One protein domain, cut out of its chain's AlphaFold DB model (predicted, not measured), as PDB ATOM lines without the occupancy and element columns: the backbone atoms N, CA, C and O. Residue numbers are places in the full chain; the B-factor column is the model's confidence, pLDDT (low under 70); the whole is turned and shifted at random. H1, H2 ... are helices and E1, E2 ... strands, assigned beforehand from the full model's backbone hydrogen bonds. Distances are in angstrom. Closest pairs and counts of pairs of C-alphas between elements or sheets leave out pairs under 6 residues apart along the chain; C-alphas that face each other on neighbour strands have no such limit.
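Overview. This is residues 39 to 101 of the 111 residues of an uncharacterized protein of Acinetobacter schindleri NIPH 900 (UniProt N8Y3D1). A strongly twisted sheet of five strands, E1 to E5, has two short helices set one after the other beyond one end of it; H1 lies near the start of E3, and H2 sits farther out. From H2 the backbone, residues 89 to 97, folds back to place E5 beside E4 at the sheet's edge. The printed part has 63 residues, with five named strands and two named helices in the order E1, E2, E3, E4, H1, H2, E5. The sheet order is E1, E2, E3, E4, E5, all antiparallel, and the class is mixed, helices and strands. The whole is compact, with a radius of gyration of the C-alphas of 11.7 A, yet elongated in outline, spanning 35 by 22 by 18 A.

Arrangement. E3, residues 59 to 66, is an inner strand with E2, residues 49 to 53, and E4, residues 69 to 72, as its antiparallel neighbours. N 52 and O 60 are within hydrogen-bond range at 2.8 A, as are N 63 and O 71 at 2.8 A. E1, residues 39 to 44, is the edge strand beside E2, at 159 degrees between directions, with N 42 and O 51 at 3.0 A. These four strands form a meander, each the antiparallel neighbour of the one before, and E1 and E2, E2 and E3, and E3 and E4 are hairpins. E5, residues 98 to 100, is the other edge strand, antiparallel to E4 at 152 degrees, with N 99 and O 70 at 2.8 A. From edge to edge the strands' lines turn by 94 degrees. H1, residues 74 to 80, is on the sheet but only grazes it; its closest C-alphas to E3 are those of Thr 77 and Leu 60, 5.5 A apart. H2, residues 82 to 88, is not on the sheet. H1 and H2 are close but not clearly touching, their closest C-alphas, of Gln 78 and Leu 85, being 7.6 A apart, and they are about perpendicular at 88 degrees. In both helices every O i to N i+4 pair is within hydrogen-bond range.

Along the chain. E1 begins at C-alpha 39 (30.478, 17.039, 35.293) and is 16.8 A long. E2 measures 12.9 A, E3 21.1 A and E4 10.1 A. H1 begins at C-alpha 74 (46.174, 8.458, 31.445) and is 9.9 A long; H2 is 10.4 A long. E5, 6.3 A, ends at C-alpha 100 (44.139, 10.956, 48.182).

Size, cuts and confidence. The two C-alphas farthest apart, of Asn 67 and Asp 87, are 34.7 A apart. The printed part has no cut. The link from H2 to E5, nine residues, is short; the other links are tight. The mean pLDDT of the printed part is 90.8, H2 has a mean of 84, and no printed residue is under 70.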
ATOM      1  N   ASP A  39      29.735  18.281  35.506       85.88
ATOM      2  CA  ASP A  39      30.478  17.039  35.293       85.88
ATOM      3  C   ASP A  39      29.784  15.934  36.104       85.88
ATOM      4  O   ASP A  39      29.193  16.206  37.157       85.88
ATOM      5  N   ARG A  40      29.812  14.700  35.601       91.31
ATOM      6  CA  ARG A  40      29.207  13.541  36.267       91.31
ATOM      7  C   ARG A  40      30.253  12.496  36.593       91.31
ATOM      8  O   ARG A  40      31.241  12.391  35.872       91.31
ATOM      9  N   TRP A  41      30.031  11.715  37.641       94.62
ATOM     10  CA  TRP A  41      30.854  10.547  37.924       94.62
ATOM     11  C   TRP A  41      30.025   9.289  38.105       94.62
ATOM     12  O   TRP A  41      28.882   9.338  38.554       94.62
ATOM     13  N   GLU A  42      30.653   8.168  37.783       95.69
ATOM     14  CA  GLU A  42      30.132   6.829  38.016       95.69
ATOM     15  C   GLU A  42      31.260   5.930  38.526       95.69
ATOM     16  O   GLU A  42      32.429   6.103  38.168       95.69
ATOM     17  N   LEU A  43      30.903   4.957  39.363       95.50
ATOM     18  CA  LEU A  43      31.805   3.908  39.824       95.50
ATOM     19  C   LEU A  43      31.430   2.594  39.142       95.50
ATOM     20  O   LEU A  43      30.296   2.132  39.249       95.50
ATOM     21  N   ASN A  44      32.405   1.964  38.499       95.25
ATOM     22  CA  ASN A  44      32.326   0.588  38.045       95.25
ATOM     23  C   ASN A  44      33.050  -0.314  39.063       95.25
ATOM     24  O   ASN A  44      34.283  -0.402  39.031       95.25
ATOM     25  N   PRO A  45      32.317  -0.994  39.965       91.56
ATOM     26  CA  PRO A  45      32.934  -1.809  41.007       91.56
ATOM     27  C   PRO A  45      33.646  -3.042  40.435       91.56
ATOM     28  O   PRO A  45      34.706  -3.411  40.927       91.56
ATOM     29  N   THR A  46      33.128  -3.639  39.355       95.12
ATOM     30  CA  THR A  46      33.727  -4.818  38.702       95.12
ATOM     31  C   THR A  46      35.111  -4.520  38.135       95.12
ATOM     32  O   THR A  46      35.987  -5.378  38.153       95.12
ATOM     33  N   ARG A  47      35.316  -3.302  37.625       94.38
ATOM     34  CA  ARG A  47      36.596  -2.863  37.048       94.38
ATOM     35  C   ARG A  47      37.468  -2.083  38.030       94.38
ATOM     36  O   ARG A  47      38.540  -1.641  37.627       94.38
ATOM     37  N   MET A  48      37.008  -1.889  39.272       96.69
ATOM     38  CA  MET A  48      37.619  -0.976  40.245       96.69
ATOM     39  C   MET A  48      37.958   0.373  39.598       96.69
ATOM     40  O   MET A  48      39.091   0.852  39.644       96.69
ATOM     41  N   GLU A  49      36.975   0.963  38.921       97.56
ATOM     42  CA  GLU A  49      37.178   2.125  38.062       97.56
ATOM     43  C   GLU A  49      36.175   3.223  38.382       97.56
ATOM     44  O   GLU A  49      34.972   2.981  38.432       97.56
ATOM     45  N   LEU A  50      36.672   4.443  38.545       97.44
ATOM     46  CA  LEU A  50      35.856   5.641  38.606       97.44
ATOM     47  C   LEU A  50      35.969   6.400  37.284       97.44
ATOM     48  O   LEU A  50      37.068   6.686  36.804       97.44
ATOM     49  N   VAL A  51      34.822   6.744  36.712       97.12
ATOM     50  CA  VAL A  51      34.712   7.454  35.438       97.12
ATOM     51  C   VAL A  51      34.141   8.836  35.701       97.12
ATOM     52  O   VAL A  51      33.134   8.963  36.390       97.12
ATOM     53  N   VAL A  52      34.777   9.877  35.165       94.00
ATOM     54  CA  VAL A  52      34.277  11.257  35.209       94.00
ATOM     55  C   VAL A  52      33.952  11.712  33.796       94.00
ATOM     56  O   VAL A  52      34.851  11.899  32.978       94.00
ATOM     57  N   TYR A  53      32.675  11.947  33.529       92.31
ATOM     58  CA  TYR A  53      32.174  12.482  32.271       92.31
ATOM     59  C   TYR A  53      32.131  14.001  32.353       92.31
ATOM     60  O   TYR A  53      31.370  14.572  33.145       92.31
ATOM     61  N   ARG A  54      32.943  14.668  31.539       85.88
ATOM     62  CA  ARG A  54      32.936  16.127  31.467       85.88
ATOM     63  C   ARG A  54      31.890  16.604  30.476       85.88
ATOM     64  O   ARG A  54      31.672  15.976  29.442       85.88
ATOM     65  N   LYS A  55      31.269  17.748  30.761       78.75
ATOM     66  CA  LYS A  55      30.238  18.336  29.883       78.75
ATOM     67  C   LYS A  55      30.755  18.615  28.463       78.75
ATOM     68  O   LYS A  55      29.995  18.561  27.505       78.75
ATOM     69  N   GLU A  56      32.039  18.923  28.333       76.25
ATOM     70  CA  GLU A  56      32.738  19.145  27.065       76.25
ATOM     71  C   GLU A  56      33.056  17.864  26.276       76.25
ATOM     72  O   GLU A  56      33.703  17.966  25.245       76.25
ATOM     73  N   GLY A  57      32.621  16.683  26.726       82.81
ATOM     74  CA  GLY A  57      32.783  15.418  25.995       82.81
ATOM     75  C   GLY A  57      33.977  14.575  26.444       82.81
ATOM     76  O   GLY A  57      33.988  13.369  26.223       82.81
ATOM     77  N   LEU A  58      34.942  15.166  27.156       87.88
ATOM     78  CA  LEU A  58      36.106  14.436  27.662       87.88
ATOM     79  C   LEU A  58      35.744  13.538  28.859       87.88
ATOM     80  O   LEU A  58      35.237  14.009  29.876       87.88
ATOM     81  N   VAL A  59      36.114  12.264  28.790       93.31
ATOM     82  CA  VAL A  59      35.925  11.261  29.839       93.31
ATOM     83  C   VAL A  59      37.249  10.948  30.536       93.31
ATOM     84  O   VAL A  59      38.219  10.508  29.922       93.31
ATOM     85  N   LEU A  60      37.319  11.168  31.845       93.50
ATOM     86  CA  LEU A  60      38.501  10.854  32.648       93.50
ATOM     87  C   LEU A  60      38.310   9.518  33.357       93.50
ATOM     88  O   LEU A  60      37.266   9.286  33.959       93.50
ATOM     89  N   TYR A  61      39.341   8.680  33.333       96.94
ATOM     90  CA  TYR A  61      39.316   7.362  33.953       96.94
ATOM     91  C   TYR A  61      40.294   7.332  35.116       96.94
ATOM     92  O   TYR A  61      41.434   7.793  35.004       96.94
ATOM     93  N   TYR A  62      39.848   6.769  36.230       97.44
ATOM     94  CA  TYR A  62      40.647   6.582  37.427       97.44
ATOM     95  C   TYR A  62      40.550   5.133  37.884       97.44
ATOM     96  O   TYR A  62      39.459   4.585  38.008       97.44
ATOM     97  N   THR A  63      41.690   4.525  38.186       98.12
ATOM     98  CA  THR A  63      41.738   3.253  38.904       98.12
ATOM     99  C   THR A  63      41.514   3.521  40.387       98.12
ATOM    100  O   THR A  63      42.193   4.361  40.979       98.12
ATOM    101  N   VAL A  64      40.575   2.801  40.990       97.19
ATOM    102  CA  VAL A  64      40.356   2.775  42.436       97.19
ATOM    103  C   VAL A  64      41.390   1.832  43.038       97.19
ATOM    104  O   VAL A  64      41.363   0.637  42.759       97.19
ATOM    105  N   LYS A  65      42.325   2.362  43.831       96.25
ATOM    106  CA  LYS A  65      43.291   1.531  44.569       96.25
ATOM    107  C   LYS A  65      42.685   1.007  45.864       96.25
ATOM    108  O   LYS A  65      42.831  -0.167  46.181       96.25
ATOM    109  N   ASP A  66      42.006   1.891  46.589       93.44
ATOM    110  CA  ASP A  66      41.309   1.610  47.841       93.44
ATOM    111  C   ASP A  66      40.263   2.708  48.119       93.44
ATOM    112  O   ASP A  66      40.065   3.618  47.309       93.44
ATOM    113  N   ASN A  67      39.604   2.648  49.279       89.50
ATOM    114  CA  ASN A  67      38.539   3.581  49.681       89.50
ATOM    115  C   ASN A  67      38.995   5.044  49.850       89.50
ATOM    116  O   ASN A  67      38.168   5.932  50.077       89.50
ATOM    117  N   THR A  68      40.298   5.302  49.782       92.38
ATOM    118  CA  THR A  68      40.915   6.616  49.971       92.38
ATOM    119  C   THR A  68      41.764   7.056  48.786       92.38
ATOM    120  O   THR A  68      42.171   8.214  48.754       92.38
ATOM    121  N   LYS A  69      42.029   6.183  47.806       95.25
ATOM    122  CA  LYS A  69      43.001   6.455  46.743       95.25
ATOM    123  C   LYS A  69      42.471   6.150  45.353       95.25
ATOM    124  O   LYS A  69      42.069   5.028  45.042       95.25
ATOM    125  N   LEU A  70      42.585   7.151  44.485       96.62
ATOM    126  CA  LEU A  70      42.337   7.044  43.051       96.62
ATOM    127  C   LEU A  70      43.619   7.365  42.287       96.62
ATOM    128  O   LEU A  70      44.323   8.306  42.636       96.62
ATOM    129  N   VAL A  71      43.901   6.652  41.203       96.56
ATOM    130  CA  VAL A  71      45.019   6.973  40.303       96.56
ATOM    131  C   VAL A  71      44.490   7.252  38.912       96.56
ATOM    132  O   VAL A  71      43.742   6.449  38.363       96.56
ATOM    133  N   MET A  72      44.884   8.382  38.322       95.12
ATOM    134  CA  MET A  72      44.475   8.709  36.958       95.12
ATOM    135  C   MET A  72      45.041   7.688  35.965       95.12
ATOM    136  O   MET A  72      46.256   7.501  35.869       95.12
ATOM    137  N   ASN A  73      44.166   7.077  35.172       97.00
ATOM    138  CA  ASN A  73      44.550   6.191  34.085       97.00
ATOM    139  C   ASN A  73      44.704   7.000  32.789       97.00
ATOM    140  O   ASN A  73      43.784   7.098  31.977       97.00
ATOM    141  N   ILE A  74      45.882   7.607  32.609       94.31
ATOM    142  CA  ILE A  74      46.174   8.458  31.445       94.31
ATOM    143  C   ILE A  74      46.087   7.667  30.149       94.31
ATOM    144  O   ILE A  74      45.507   8.170  29.196       94.31
ATOM    145  N   ALA A  75      46.623   6.444  30.119       95.00
ATOM    146  CA  ALA A  75      46.617   5.615  28.919       95.00
ATOM    147  C   ALA A  75      45.185   5.370  28.428       95.00
ATOM    148  O   ALA A  75      44.877   5.622  27.263       95.00
ATOM    149  N   LYS A  76      44.281   4.981  29.337       96.81
ATOM    150  CA  LYS A  76      42.870   4.786  29.005       96.81
ATOM    151  C   LYS A  76      42.178   6.099  28.650       96.81
ATOM    152  O   LYS A  76      41.501   6.160  27.633       96.81
ATOM    153  N   THR A  77      42.393   7.178  29.410       95.31
ATOM    154  CA  THR A  77      41.856   8.499  29.043       95.31
ATOM    155  C   THR A  77      42.325   8.937  27.658       95.31
ATOM    156  O   THR A  77      41.518   9.429  26.881       95.31
ATOM    157  N   GLN A  78      43.586   8.728  27.298       93.88
ATOM    158  CA  GLN A  78      44.098   9.074  25.978       93.88
ATOM    159  C   GLN A  78      43.482   8.208  24.876       93.88
ATOM    160  O   GLN A  78      43.128   8.721  23.815       93.88
ATOM    161  N   GLN A  79      43.350   6.906  25.122       95.12
ATOM    162  CA  GLN A  79      42.790   5.962  24.163       95.12
ATOM    163  C   GLN A  79      41.312   6.250  23.877       95.12
ATOM    164  O   GLN A  79      40.943   6.390  22.714       95.12
ATOM    165  N   GLU A  80      40.498   6.386  24.922       95.25
ATOM    166  CA  GLU A  80      39.040   6.548  24.825       95.25
ATOM    167  C   GLU A  80      38.624   7.958  24.369       95.25
ATOM    168  O   GLU A  80      37.508   8.159  23.908       95.25
ATOM    169  N   ASN A  81      39.526   8.943  24.459       93.12
ATOM    170  CA  ASN A  81      39.250  10.333  24.079       93.12
ATOM    171  C   ASN A  81      40.094  10.824  22.903       93.12
ATOM    172  O   ASN A  81      40.250  12.031  22.735       93.12
ATOM    173  N   ARG A  82      40.678   9.928  22.099       90.44
ATOM    174  CA  ARG A  82      41.639  10.312  21.050       90.44
ATOM    175  C   ARG A  82      41.132  11.457  20.167       90.44
ATOM    176  O   ARG A  82      41.854  12.429  19.981       90.44
ATOM    177  N   GLN A  83      39.898  11.350  19.675       86.44
ATOM    178  CA  GLN A  83      39.276  12.363  18.817       86.44
ATOM    179  C   GLN A  83      39.068  13.690  19.564       86.44
ATOM    180  O   GLN A  83      39.528  14.734  19.121       86.44
ATOM    181  N   GLU A  84      38.466  13.631  20.750       85.06
ATOM    182  CA  GLU A  84      38.177  14.796  21.593       85.06
ATOM    183  C   GLU A  84      39.451  15.574  21.981       85.06
ATOM    184  O   GLU A  84      39.482  16.805  21.990       85.06
ATOM    185  N   LEU A  85      40.544  14.856  22.261       84.12
ATOM    186  CA  LEU A  85      41.846  15.453  22.563       84.12
ATOM    187  C   LEU A  85      42.434  16.189  21.354       84.12
ATOM    188  O   LEU A  85      43.014  17.262  21.535       84.12
ATOM    189  N   MET A  86      42.274  15.634  20.147       81.56
ATOM    190  CA  MET A  86      42.706  16.271  18.900       81.56
ATOM    191  C   MET A  86      41.876  17.524  18.606       81.56
ATOM    192  O   MET A  86      42.444  18.588  18.376       81.56
ATOM    193  N   ASP A  87      40.549  17.428  18.701       82.31
ATOM    194  CA  ASP A  87      39.641  18.518  18.337       82.31
ATOM    195  C   ASP A  87      39.756  19.714  19.293       82.31
ATOM    196  O   ASP A  87      39.771  20.875  18.873       82.31
ATOM    197  N   ARG A  88      39.892  19.456  20.600       77.44
ATOM    198  CA  ARG A  88      39.935  20.515  21.624       77.44
ATOM    199  C   ARG A  88      41.329  20.949  22.040       77.44
ATOM    200  O   ARG A  88      41.437  21.812  22.911       77.44
ATOM    201  N   HIS A  89      42.381  20.368  21.458       76.81
ATOM    202  CA  HIS A  89      43.769  20.634  21.847       76.81
ATOM    203  C   HIS A  89      43.980  20.483  23.367       76.81
ATOM    204  O   HIS A  89      44.744  21.223  23.995       76.81
ATOM    205  N   TYR A  90      43.246  19.553  23.990       75.44
ATOM    206  CA  TYR A  90      43.301  19.358  25.432       75.44
ATOM    207  C   TYR A  90      44.570  18.590  25.793       75.44
ATOM    208  O   TYR A  90      44.812  17.488  25.306       75.44
ATOM    209  N   VAL A  91      45.373  19.156  26.690       78.50
ATOM    210  CA  VAL A  91      46.619  18.532  27.138       78.50
ATOM    211  C   VAL A  91      46.356  17.737  28.412       78.50
ATOM    212  O   VAL A  91      46.001  18.299  29.452       78.50
ATOM    213  N   LEU A  92      46.536  16.418  28.336       83.19
ATOM    214  CA  LEU A  92      46.511  15.551  29.511       83.19
ATOM    215  C   LEU A  92      47.753  15.778  30.392       83.19
ATOM    216  O   LEU A  92      48.804  16.201  29.902       83.19
ATOM    217  N   PRO A  93      47.670  15.468  31.697       82.88
ATOM    218  CA  PRO A  93      48.849  15.365  32.548       82.88
ATOM    219  C   PRO A  93      49.890  14.418  31.943       82.88
ATOM    220  O   PRO A  93      49.541  13.424  31.315       82.88
ATOM    221  N   ARG A  94      51.176  14.710  32.162       83.44
ATOM    222  CA  ARG A  94      52.281  13.877  31.654       83.44
ATOM    223  C   ARG A  94      52.499  12.597  32.458       83.44
ATOM    224  O   ARG A  94      53.070  11.648  31.941       83.44
ATOM    225  N   ILE A  95      52.088  12.601  33.724       86.19
ATOM    226  CA  ILE A  95      52.266  11.488  34.657       86.19
ATOM    227  C   ILE A  95      50.964  11.210  35.392       86.19
ATOM    228  O   ILE A  95      50.217  12.139  35.719       86.19
ATOM    229  N   SER A  96      50.701   9.930  35.650       91.38
ATOM    230  CA  SER A  96      49.551   9.509  36.441       91.38
ATOM    231  C   SER A  96      49.734  10.014  37.862       91.38
ATOM    232  O   SER A  96      50.681   9.628  38.543       91.38
ATOM    233  N   TYR A  97      48.835  10.888  38.302       90.38
ATOM    234  CA  TYR A  97      48.809  11.355  39.681       90.38
ATOM    235  C   TYR A  97      47.855  10.506  40.523       90.38
ATOM    236  O   TYR A  97      46.866   9.961  40.021       90.38
ATOM    237  N   GLU A  98      48.159  10.425  41.817       93.75
ATOM    238  CA  GLU A  98      47.293   9.839  42.836       93.75
ATOM    239  C   GLU A  98      46.479  10.954  43.502       93.75
ATOM    240  O   GLU A  98      47.016  11.996  43.881       93.75
ATOM    241  N   LEU A  99      45.171  10.749  43.601       92.31
ATOM    242  CA  LEU A  99      44.274  11.538  44.428       92.31
ATOM    243  C   LEU A  99      44.076  10.783  45.732       92.31
ATOM    244  O   LEU A  99      43.632   9.634  45.723       92.31
ATOM    245  N   VAL A 100      44.388  11.452  46.832       93.06
ATOM    246  CA  VAL A 100      44.139  10.956  48.182       93.06
ATOM    247  C   VAL A 100      42.910  11.678  48.714       93.06
ATOM    248  O   VAL A 100      42.789  12.897  48.571       93.06
ATOM    249  N   LYS A 101      41.975  10.918  49.280       90.12
ATOM    250  CA  LYS A 101      40.787  11.451  49.933       90.12
ATOM    251  C   LYS A 101      41.226  12.341  51.089       90.12
ATOM    252  O   LYS A 101      42.029  11.924  51.917       90.12
TER     253      LYS A 101